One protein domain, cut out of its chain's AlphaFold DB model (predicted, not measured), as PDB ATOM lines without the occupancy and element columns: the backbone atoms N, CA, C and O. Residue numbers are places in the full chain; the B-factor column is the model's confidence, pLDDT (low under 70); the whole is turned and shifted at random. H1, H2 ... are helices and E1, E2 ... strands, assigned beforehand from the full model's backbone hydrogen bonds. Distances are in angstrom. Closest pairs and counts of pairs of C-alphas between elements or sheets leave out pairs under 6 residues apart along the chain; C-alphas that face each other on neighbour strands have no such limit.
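This is residues 4 to 84 of the 309 residues of an uncharacterized protein of viral metagenome (UniProt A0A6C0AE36). An elongated body has two lobes end to end: a small antiparallel two-stranded sheet, E1 and E2, with the short helix H1 and long loops at one end, and three helices, H2, H3 and H4, set loosely in a triangle at the other. The link of residues 34 to 45 leads from the strand lobe to the helical one. The printed part has 81 residues with four named helices and two named strands, in the order E1, H1, E2, H2, H3, H4, and its class is mixed. It is only just compact, close to loose, with a radius of gyration of the C-alphas of 13.6 A and spans of 42 by 22 by 17 A.

E1, residues 4 to 7, and E2, residues 29 to 33, are antiparallel neighbours at 143 degrees; N 4 and O 32 are within hydrogen-bond range at 2.8 A. H1, residues 13 to 16, touches no helix. H2, residues 46 to 58, only just touches H4, residues 75 to 82, with residues 46 to 50 alone and 3 pairs of C-alphas within 8 A; the closest are Ile 46 and Ala 77, 7.0 A. H3, residues 65 to 73, is close to H2 but not clearly touching, closest at the C-alphas of Tyr 49 and Met 67, 6.8 A. Every O i to N i+4 pair is within hydrogen-bond range in H3 and H4, and 7 of 9 in H2; H1 is too short for such a pair.

E1 begins at C-alpha 4, (84.409, 6.604, 83.422). E2 spans 13.3 A, H2 18.7 A and H3 12.3 A. H4 spans 10.5 A and ends at C-alpha 82, (65.993, -0.427, 101.088).

The C-alphas farthest apart, of Asn 27 and Asp 76, are 42.3 A apart. The links H1 to E2 and E2 to H2 are long, and the printed part has no cut. Residues 72 to 73 and 75 to 84 have pLDDT under 70.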
ATOM      1  N   ILE A   4      83.493   7.313  84.311       92.38
ATOM      2  CA  ILE A   4      84.409   6.604  83.422       92.38
ATOM      3  C   ILE A   4      83.925   6.717  81.982       92.38
ATOM      4  O   ILE A   4      82.742   6.549  81.692       92.38
ATOM      5  N   LYS A   5      84.867   6.971  81.072       95.75
ATOM      6  CA  LYS A   5      84.641   6.938  79.628       95.75
ATOM      7  C   LYS A   5      84.908   5.524  79.114       95.75
ATOM      8  O   LYS A   5      86.037   5.041  79.195       95.75
ATOM      9  N   ILE A   6      83.898   4.858  78.566       94.75
ATOM     10  CA  ILE A   6      83.992   3.465  78.105       94.75
ATOM     11  C   ILE A   6      83.262   3.285  76.773       94.75
ATOM     12  O   ILE A   6      82.264   3.946  76.520       94.75
ATOM     13  N   LYS A   7      83.759   2.408  75.889       95.44
ATOM     14  CA  LYS A   7      83.029   2.064  74.655       95.44
ATOM     15  C   LYS A   7      81.790   1.235  74.994       95.44
ATOM     16  O   LYS A   7      81.942   0.279  75.756       95.44
ATOM     17  N   LYS A   8      80.635   1.506  74.375       94.12
ATOM     18  CA  LYS A   8      79.381   0.758  74.617       94.12
ATOM     19  C   LYS A   8      79.579  -0.758  74.523       94.12
ATOM     20  O   LYS A   8      79.165  -1.486  75.417       94.12
ATOM     21  N   LYS A   9      80.320  -1.251  73.525       95.19
ATOM     22  CA  LYS A   9      80.608  -2.693  73.377       95.19
ATOM     23  C   LYS A   9      81.379  -3.340  74.532       95.19
ATOM     24  O   LYS A   9      81.426  -4.561  74.605       95.19
ATOM     25  N   LYS A  10      82.048  -2.548  75.376       95.12
ATOM     26  CA  LYS A  10      82.773  -3.034  76.561       95.12
ATOM     27  C   LYS A  10      81.897  -3.048  77.819       95.12
ATOM     28  O   LYS A  10      82.386  -3.457  78.869       95.12
ATOM     29  N   LEU A  11      80.651  -2.581  77.736       94.00
ATOM     30  CA  LEU A  11      79.704  -2.674  78.840       94.00
ATOM     31  C   LEU A  11      79.225  -4.125  79.027       94.00
ATOM     32  O   LEU A  11      79.128  -4.870  78.050       94.00
ATOM     33  N   PRO A  12      78.894  -4.523  80.268       92.69
ATOM     34  CA  PRO A  12      78.180  -5.767  80.551       92.69
ATOM     35  C   PRO A  12      76.886  -5.865  79.735       92.69
ATOM     36  O   PRO A  12      76.218  -4.853  79.551       92.69
ATOM     37  N   GLY A  13      76.509  -7.064  79.279       89.44
ATOM     38  CA  GLY A  13      75.381  -7.256  78.353       89.44
ATOM     39  C   GLY A  13      74.059  -6.646  78.834       89.44
ATOM     40  O   GLY A  13      73.412  -5.923  78.082       89.44
ATOM     41  N   PHE A  14      73.713  -6.853  80.108       86.31
ATOM     42  CA  PHE A  14      72.488  -6.315  80.708       86.31
ATOM     43  C   PHE A  14      72.473  -4.777  80.785       86.31
ATOM     44  O   PHE A  14      71.419  -4.173  80.655       86.31
ATOM     45  N   ILE A  15      73.633  -4.123  80.915       90.56
ATOM     46  CA  ILE A  15      73.748  -2.653  80.871       90.56
ATOM     47  C   ILE A  15      73.784  -2.163  79.421       90.56
ATOM     48  O   ILE A  15      73.116  -1.193  79.071       90.56
ATOM     49  N   LYS A  16      74.560  -2.838  78.567       91.31
ATOM     50  CA  LYS A  16      74.736  -2.522  77.142       91.31
ATOM     51  C   LYS A  16      73.395  -2.447  76.409       91.31
ATOM     52  O   LYS A  16      73.237  -1.593  75.540       91.31
ATOM     53  N   ASN A  17      72.478  -3.347  76.760       83.38
ATOM     54  CA  ASN A  17      71.169  -3.491  76.132       83.38
ATOM     55  C   ASN A  17      70.067  -2.670  76.827       83.38
ATOM     56  O   ASN A  17      68.906  -2.812  76.463       83.38
ATOM     57  N   SER A  18      70.407  -1.838  77.819       83.75
ATOM     58  CA  SER A  18      69.444  -0.926  78.446       83.75
ATOM     59  C   SER A  18      68.930   0.118  77.455       83.75
ATOM     60  O   SER A  18      69.673   0.574  76.577       83.75
ATOM     61  N   ASP A  19      67.694   0.575  77.661       78.44
ATOM     62  CA  ASP A  19      67.119   1.690  76.900       78.44
ATOM     63  C   ASP A  19      67.971   2.962  76.999       78.44
ATOM     64  O   ASP A  19      68.035   3.749  76.057       78.44
ATOM     65  N   PHE A  20      68.710   3.111  78.103       83.06
ATOM     66  CA  PHE A  20      69.634   4.216  78.345       83.06
ATOM     67  C   PHE A  20      70.693   4.379  77.240       83.06
ATOM     68  O   PHE A  20      71.146   5.490  76.981       83.06
ATOM     69  N   PHE A  21      71.089   3.285  76.580       85.88
ATOM     70  CA  PHE A  21      72.074   3.302  75.497       85.88
ATOM     71  C   PHE A  21      71.498   2.884  74.149       85.88
ATOM     72  O   PHE A  21      72.275   2.580  73.241       85.88
ATOM     73  N   ARG A  22      70.171   2.823  73.999       84.00
ATOM     74  CA  ARG A  22      69.514   2.291  72.795       84.00
ATOM     75  C   ARG A  22      70.041   2.925  71.509       84.00
ATOM     76  O   ARG A  22      70.394   2.203  70.580       84.00
ATOM     77  N   ASP A  23      70.196   4.245  71.517       89.00
ATOM     78  CA  ASP A  23      70.539   5.027  70.326       89.00
ATOM     79  C   ASP A  23      72.062   5.160  70.104       89.00
ATOM     80  O   ASP A  23      72.501   5.666  69.075       89.00
ATOM     81  N   ASN A  24      72.891   4.672  71.037       91.44
ATOM     82  CA  ASN A  24      74.348   4.682  70.895       91.44
ATOM     83  C   ASN A  24      74.850   3.490  70.073       91.44
ATOM     84  O   ASN A  24      74.483   2.337  70.330       91.44
ATOM     85  N   SER A  25      75.792   3.720  69.158       94.12
ATOM     86  CA  SER A  25      76.478   2.621  68.472       94.12
ATOM     87  C   SER A  25      77.478   1.894  69.383       94.12
ATOM     88  O   SER A  25      78.034   2.441  70.335       94.12
ATOM     89  N   ASP A  26      77.776   0.632  69.073       93.12
ATOM     90  CA  ASP A  26      78.692  -0.202  69.869       93.12
ATOM     91  C   ASP A  26      80.118   0.371  70.000       93.12
ATOM     92  O   ASP A  26      80.843   0.064  70.957       93.12
ATOM     93  N   ASN A  27      80.544   1.200  69.045       95.81
ATOM     94  CA  ASN A  27      81.873   1.807  69.031       95.81
ATOM     95  C   ASN A  27      81.927   3.200  69.676       95.81
ATOM     96  O   ASN A  27      83.039   3.689  69.908       95.81
ATOM     97  N   GLU A  28      80.780   3.802  69.995       96.25
ATOM     98  CA  GLU A  28      80.703   5.081  70.698       96.25
ATOM     99  C   GLU A  28      81.184   4.976  72.142       96.25
ATOM    100  O   GLU A  28      81.085   3.933  72.799       96.25
ATOM    101  N   TYR A  29      81.730   6.089  72.629       95.50
ATOM    102  CA  TYR A  29      82.097   6.248  74.025       95.50
ATOM    103  C   TYR A  29      80.926   6.820  74.807       95.50
ATOM    104  O   TYR A  29      80.392   7.865  74.449       95.50
ATOM    105  N   VAL A  30      80.614   6.174  75.921       93.44
ATOM    106  CA  VAL A  30      79.617   6.622  76.886       93.44
ATOM    107  C   VAL A  30      80.289   6.929  78.219       93.44
ATOM    108  O   VAL A  30      81.377   6.419  78.517       93.44
ATOM    109  N   TYR A  31      79.638   7.771  79.015       92.19
ATOM    110  CA  TYR A  31      80.077   8.118  80.360       92.19
ATOM    111  C   TYR A  31      79.137   7.482  81.373       92.19
ATOM    112  O   TYR A  31      77.931   7.709  81.328       92.19
ATOM    113  N   ILE A  32      79.692   6.688  82.284       87.06
ATOM    114  CA  ILE A  32      78.932   6.086  83.383       87.06
ATOM    115  C   ILE A  32      79.656   6.306  84.703       87.06
ATOM    116  O   ILE A  32      80.887   6.369  84.715       87.06
ATOM    117  N   PRO A  33      78.944   6.384  85.834       88.81
ATOM    118  CA  PRO A  33      79.595   6.374  87.130       88.81
ATOM    119  C   PRO A  33      80.405   5.096  87.335       88.81
ATOM    120  O   PRO A  33      79.913   3.991  87.098       88.81
ATOM    121  N   LYS A  34      81.642   5.232  87.823       87.31
ATOM    122  CA  LYS A  34      82.554   4.098  88.046       87.31
ATOM    123  C   LYS A  34      81.930   3.010  88.923       87.31
ATOM    124  O   LYS A  34      82.126   1.825  88.669       87.31
ATOM    125  N   LEU A  35      81.163   3.427  89.932       87.44
ATOM    126  CA  LEU A  35      80.470   2.543  90.873       87.44
ATOM    127  C   LEU A  35      79.393   1.676  90.206       87.44
ATOM    128  O   LEU A  35      79.033   0.644  90.762       87.44
ATOM    129  N   PHE A  36      78.897   2.064  89.027       88.06
ATOM    130  CA  PHE A  36      77.838   1.344  88.319       88.06
ATOM    131  C   PHE A  36      78.352   0.387  87.242       88.06
ATOM    132  O   PHE A  36      77.563  -0.294  86.590       88.06
ATOM    133  N   LEU A  37      79.675   0.269  87.080       88.94
ATOM    134  CA  LEU A  37      80.278  -0.748  86.221       88.94
ATOM    135  C   LEU A  37      80.349  -2.101  86.953       88.94
ATOM    136  O   LEU A  37      81.413  -2.541  87.395       88.94
ATOM    137  N   VAL A  38      79.205  -2.774  87.072       89.38
ATOM    138  CA  VAL A  38      79.101  -4.112  87.673       89.38
ATOM    139  C   VAL A  38      79.158  -5.174  86.576       89.38
ATOM    140  O   VAL A  38      78.381  -5.138  85.632       89.38
ATOM    141  N   LYS A  39      80.096  -6.124  86.677       87.62
ATOM    142  CA  LYS A  39      80.369  -7.099  85.603       87.62
ATOM    143  C   LYS A  39      79.291  -8.172  85.432       87.62
ATOM    144  O   LYS A  39      79.156  -8.692  84.329       87.62
ATOM    145  N   ASN A  40      78.584  -8.532  86.500       87.00
ATOM    146  CA  ASN A  40      77.575  -9.587  86.512       87.00
ATOM    147  C   ASN A  40      76.268  -9.100  87.153       87.00
ATOM    148  O   ASN A  40      76.256  -8.215  87.999       87.00
ATOM    149  N   ASP A  41      75.166  -9.704  86.742       85.06
ATOM    150  CA  ASP A  41      73.807  -9.452  87.230       85.06
ATOM    151  C   ASP A  41      73.320 -10.558  88.184       85.06
ATOM    152  O   ASP A  41      72.138 -10.635  88.518       85.06
ATOM    153  N   LYS A  42      74.238 -11.431  88.620       93.25
ATOM    154  CA  LYS A  42      73.956 -12.514  89.561       93.25
ATOM    155  C   LYS A  42      73.972 -12.005  90.997       93.25
ATOM    156  O   LYS A  42      74.950 -11.398  91.426       93.25
ATOM    157  N   VAL A  43      72.913 -12.333  91.729       88.88
ATOM    158  CA  VAL A  43      72.762 -12.056  93.157       88.88
ATOM    159  C   VAL A  43      72.594 -13.367  93.917       88.88
ATOM    160  O   VAL A  43      71.666 -14.132  93.668       88.88
ATOM    161  N   THR A  44      73.502 -13.609  94.853       92.94
ATOM    162  CA  THR A  44      73.501 -14.752  95.777       92.94
ATOM    163  C   THR A  44      73.525 -14.318  97.241       92.94
ATOM    164  O   THR A  44      73.251 -15.121  98.127       92.94
ATOM    165  N   ASN A  45      73.855 -13.054  97.510       93.62
ATOM    166  CA  ASN A  45      73.963 -12.494  98.851       93.62
ATOM    167  C   ASN A  45      73.587 -11.003  98.877       93.62
ATOM    168  O   ASN A  45      73.508 -10.328  97.846       93.62
ATOM    169  N   ILE A  46      73.403 -10.467 100.088       90.06
ATOM    170  CA  ILE A  46      72.971  -9.081 100.282       90.06
ATOM    171  C   ILE A  46      74.005  -8.063  99.781       90.06
ATOM    172  O   ILE A  46      73.628  -7.000  99.305       90.06
ATOM    173  N   LEU A  47      75.310  -8.358  99.822       93.44
ATOM    174  CA  LEU A  47      76.340  -7.429  99.334       93.44
ATOM    175  C   LEU A  47      76.263  -7.240  97.816       93.44
ATOM    176  O   LEU A  47      76.435  -6.126  97.320       93.44
ATOM    177  N   GLU A  48      75.997  -8.316  97.080       93.50
ATOM    178  CA  GLU A  48      75.749  -8.279  95.637       93.50
ATOM    179  C   GLU A  48      74.458  -7.529  95.324       93.50
ATOM    180  O   GLU A  48      74.461  -6.643  94.468       93.50
ATOM    181  N   TYR A  49      73.393  -7.796  96.084       86.31
ATOM    182  CA  TYR A  49      72.129  -7.074  95.969       86.31
ATOM    183  C   TYR A  49      72.322  -5.558  96.149       86.31
ATOM    184  O   TYR A  49      71.907  -4.772  95.298       86.31
ATOM    185  N   LYS A  50      73.029  -5.143  97.212       84.44
ATOM    186  CA  LYS A  50      73.342  -3.736  97.519       84.44
ATOM    187  C   LYS A  50      74.123  -3.041  96.404       84.44
ATOM    188  O   LYS A  50      73.933  -1.850  96.174       84.44
ATOM    189  N   LYS A  51      75.003  -3.773  95.714       90.12
ATOM    190  CA  LYS A  51      75.785  -3.257  94.582       90.12
ATOM    191  C   LYS A  51      74.959  -3.160  93.306       90.12
ATOM    192  O   LYS A  51      75.100  -2.181  92.582       90.12
ATOM    193  N   LEU A  52      74.126  -4.158  93.021       88.31
ATOM    194  CA  LEU A  52      73.384  -4.244  91.766       88.31
ATOM    195  C   LEU A  52      72.129  -3.360  91.765       88.31
ATOM    196  O   LEU A  52      71.837  -2.725  90.758       88.31
ATOM    197  N   PHE A  53      71.428  -3.240  92.895       82.69
ATOM    198  CA  PHE A  53      70.220  -2.416  93.025       82.69
ATOM    199  C   PHE A  53      70.360  -0.972  92.493       82.69
ATOM    200  O   PHE A  53      69.539  -0.568  91.665       82.69
ATOM    201  N   PRO A  54      71.386  -0.181  92.872       77.31
ATOM    202  CA  PRO A  54      71.546   1.172  92.338       77.31
ATOM    203  C   PRO A  54      71.863   1.192  90.835       77.31
ATOM    204  O   PRO A  54      71.459   2.130  90.153       77.31
ATOM    205  N   VAL A  55      72.526   0.159  90.304       80.88
ATOM    206  CA  VAL A  55      72.823   0.021  88.866       80.88
ATOM    207  C   VAL A  55      71.543  -0.188  88.074       80.88
ATOM    208  O   VAL A  55      71.299   0.516  87.097       80.88
ATOM    209  N   ILE A  56      70.706  -1.115  88.534       76.44
ATOM    210  CA  ILE A  56      69.406  -1.405  87.934       76.44
ATOM    211  C   ILE A  56      68.524  -0.153  87.928       76.44
ATOM    212  O   ILE A  56      67.934   0.177  86.903       76.44
ATOM    213  N   LYS A  57      68.498   0.597  89.040       74.44
ATOM    214  CA  LYS A  57      67.757   1.863  89.132       74.44
ATOM    215  C   LYS A  57      68.303   2.921  88.169       74.44
ATOM    216  O   LYS A  57      67.518   3.577  87.494       74.44
ATOM    217  N   TYR A  58      69.624   3.086  88.102       80.38
ATOM    218  CA  TYR A  58      70.261   4.098  87.255       80.38
ATOM    219  C   TYR A  58      70.011   3.857  85.762       80.38
ATOM    220  O   TYR A  58      69.691   4.793  85.038       80.38
ATOM    221  N   PHE A  59      70.124   2.606  85.309       75.12
ATOM    222  CA  PHE A  59      69.926   2.235  83.903       75.12
ATOM    223  C   PHE A  59      68.475   1.870  83.553       75.12
ATOM    224  O   PHE A  59      68.230   1.409  82.441       75.12
ATOM    225  N   MET A  60      67.528   2.064  84.481       70.75
ATOM    226  CA  MET A  60      66.102   1.737  84.313       70.75
ATOM    227  C   MET A  60      65.861   0.291  83.848       70.75
ATOM    228  O   MET A  60      65.017   0.023  83.000       70.75
ATOM    229  N   LEU A  61      66.624  -0.647  84.403       74.38
ATOM    230  CA  LEU A  61      66.586  -2.053  84.014       74.38
ATOM    231  C   LEU A  61      65.484  -2.827  84.740       74.38
ATOM    232  O   LEU A  61      65.104  -2.507  85.871       74.38
ATOM    233  N   GLU A  62      65.025  -3.904  84.111       76.62
ATOM    234  CA  GLU A  62      64.262  -4.941  84.800       76.62
ATOM    235  C   GLU A  62      65.138  -5.690  85.812       76.62
ATOM    236  O   GLU A  62      66.366  -5.744  85.699       76.62
ATOM    237  N   PHE A  63      64.503  -6.265  86.835       77.81
ATOM    238  CA  PHE A  63      65.224  -7.032  87.847       77.81
ATOM    239  C   PHE A  63      65.622  -8.392  87.268       77.81
ATOM    240  O   PHE A  63      64.746  -9.128  86.813       77.81
ATOM    241  N   PRO A  64      66.911  -8.776  87.321       79.94
ATOM    242  CA  PRO A  64      67.321 -10.097  86.875       79.94
ATOM    243  C   PRO A  64      66.706 -11.171  87.779       79.94
ATOM    244  O   PRO A  64      66.507 -10.957  88.978       79.94
ATOM    245  N   GLU A  65      66.460 -12.360  87.227       82.75
ATOM    246  CA  GLU A  65      65.812 -13.466  87.950       82.75
ATOM    247  C   GLU A  65      66.491 -13.786  89.285       82.75
ATOM    248  O   GLU A  65      65.820 -14.033  90.286       82.75
ATOM    249  N   SER A  66      67.827 -13.729  89.324       85.62
ATOM    250  CA  SER A  66      68.601 -13.984  90.543       85.62
ATOM    251  C   SER A  66      68.306 -12.974  91.657       85.62
ATOM    252  O   SER A  66      68.244 -13.346  92.825       85.62
ATOM    253  N   MET A  67      68.042 -11.715  91.304       83.81
ATOM    254  CA  MET A  67      67.688 -10.657  92.244       83.81
ATOM    255  C   MET A  67      66.249 -10.820  92.738       83.81
ATOM    256  O   MET A  67      66.012 -10.728  93.939       83.81
ATOM    257  N   THR A  68      65.308 -11.147  91.845       77.56
ATOM    258  CA  THR A  68      63.914 -11.455  92.210       77.56
ATOM    259  C   THR A  68      63.830 -12.680  93.122       77.56
ATOM    260  O   THR A  68      63.078 -12.685  94.097       77.56
ATOM    261  N   LYS A  69      64.622 -13.720  92.841       74.62
ATOM    262  CA  LYS A  69      64.730 -14.907  93.694       74.62
ATOM    263  C   LYS A  69      65.313 -14.547  95.062       74.62
ATOM    264  O   LYS A  69      64.703 -14.870  96.076       74.62
ATOM    265  N   PHE A  70      66.424 -13.809  95.086       78.69
ATOM    266  CA  PHE A  70      67.054 -13.370  96.329       78.69
ATOM    267  C   PHE A  70      66.101 -12.536  97.203       78.69
ATOM    268  O   PHE A  70      66.040 -12.771  98.405       78.69
ATOM    269  N   GLN A  71      65.314 -11.628  96.607       72.31
ATOM    270  CA  GLN A  71      64.296 -10.833  97.316       72.31
ATOM    271  C   GLN A  71      63.235 -11.690  97.999       72.31
ATOM    272  O   GLN A  71      62.877 -11.410  99.137       72.31
ATOM    273  N   LYS A  72      62.732 -12.725  97.315       69.25
ATOM    274  CA  LYS A  72      61.714 -13.628  97.871       69.25
ATOM    275  C   LYS A  72      62.260 -14.477  99.019       69.25
ATOM    276  O   LYS A  72      61.525 -14.775  99.950       69.25
ATOM    277  N   GLU A  73      63.524 -14.884  98.934       68.50
ATOM    278  CA  GLU A  73      64.168 -15.748  99.931       68.50
ATOM    279  C   GLU A  73      64.732 -14.967 101.132       68.50
ATOM    280  O   GLU A  73      64.923 -15.549 102.195       68.50
ATOM    281  N   ASN A  74      64.997 -13.663 100.981       70.38
ATOM    282  CA  ASN A  74      65.701 -12.833 101.970       70.38
ATOM    283  C   ASN A  74      64.995 -11.479 102.192       70.38
ATOM    284  O   ASN A  74      65.648 -10.433 102.214       70.38
ATOM    285  N   GLU A  75      63.664 -11.499 102.319       63.38
ATOM    286  CA  GLU A  75      62.806 -10.303 102.385       63.38
ATOM    287  C   GLU A  75      63.274  -9.297 103.451       63.38
ATOM    288  O   GLU A  75      63.489  -8.130 103.125       63.38
ATOM    289  N   ASP A  76      63.534  -9.753 104.681       56.41
ATOM    290  CA  ASP A  76      63.942  -8.891 105.800       56.41
ATOM    291  C   ASP A  76      65.265  -8.153 105.524       56.41
ATOM    292  O   ASP A  76      65.344  -6.931 105.648       56.41
ATOM    293  N   ALA A  77      66.296  -8.866 105.058       63.25
ATOM    294  CA  ALA A  77      67.604  -8.275 104.760       63.25
ATOM    295  C   ALA A  77      67.547  -7.278 103.589       63.25
ATOM    296  O   ALA A  77      68.310  -6.306 103.539       63.25
ATOM    297  N   VAL A  78      66.653  -7.518 102.624       62.38
ATOM    298  CA  VAL A  78      66.393  -6.581 101.529       62.38
ATOM    299  C   VAL A  78      65.656  -5.346 102.040       62.38
ATOM    300  O   VAL A  78      66.043  -4.237 101.674       62.38
ATOM    301  N   LEU A  79      64.636  -5.513 102.885       57.12
ATOM    302  CA  LEU A  79      63.888  -4.404 103.478       57.12
ATOM    303  C   LEU A  79      64.796  -3.494 104.311       57.12
ATOM    304  O   LEU A  79      64.790  -2.285 104.091       57.12
ATOM    305  N   GLU A  80      65.645  -4.061 105.172       63.38
ATOM    306  CA  GLU A  80      66.633  -3.303 105.957       63.38
ATOM    307  C   GLU A  80      67.578  -2.474 105.078       63.38
ATOM    308  O   GLU A  80      67.959  -1.358 105.426       63.38
ATOM    309  N   PHE A  81      67.970  -3.001 103.915       66.69
ATOM    310  CA  PHE A  81      68.801  -2.256 102.974       66.69
ATOM    311  C   PHE A  81      68.041  -1.146 102.244       66.69
ATOM    312  O   PHE A  81      68.617  -0.086 102.007       66.69
ATOM    313  N   LEU A  82      66.800  -1.401 101.825       58.19
ATOM    314  CA  LEU A  82      65.993  -0.427 101.088       58.19
ATOM    315  C   LEU A  82      65.513   0.723 101.976       58.19
ATOM    316  O   LEU A  82      65.244   1.805 101.459       58.19
ATOM    317  N   LEU A  83      65.457   0.496 103.288       58.56
ATOM    318  CA  LEU A  83      65.015   1.454 104.297       58.56
ATOM    319  C   LEU A  83      66.142   1.789 105.296       58.56
ATOM    320  O   LEU A  83      65.966   1.609 106.504       58.56
ATOM    321  N   PRO A  84      67.318   2.272 104.844       43.34
ATOM    322  CA  PRO A  84      68.376   2.630 105.772       43.34
ATOM    323  C   PRO A  84      67.970   3.936 106.476       43.34
ATOM    324  O   PRO A  84      67.747   4.940 105.803       43.34
TER     325      PRO A  84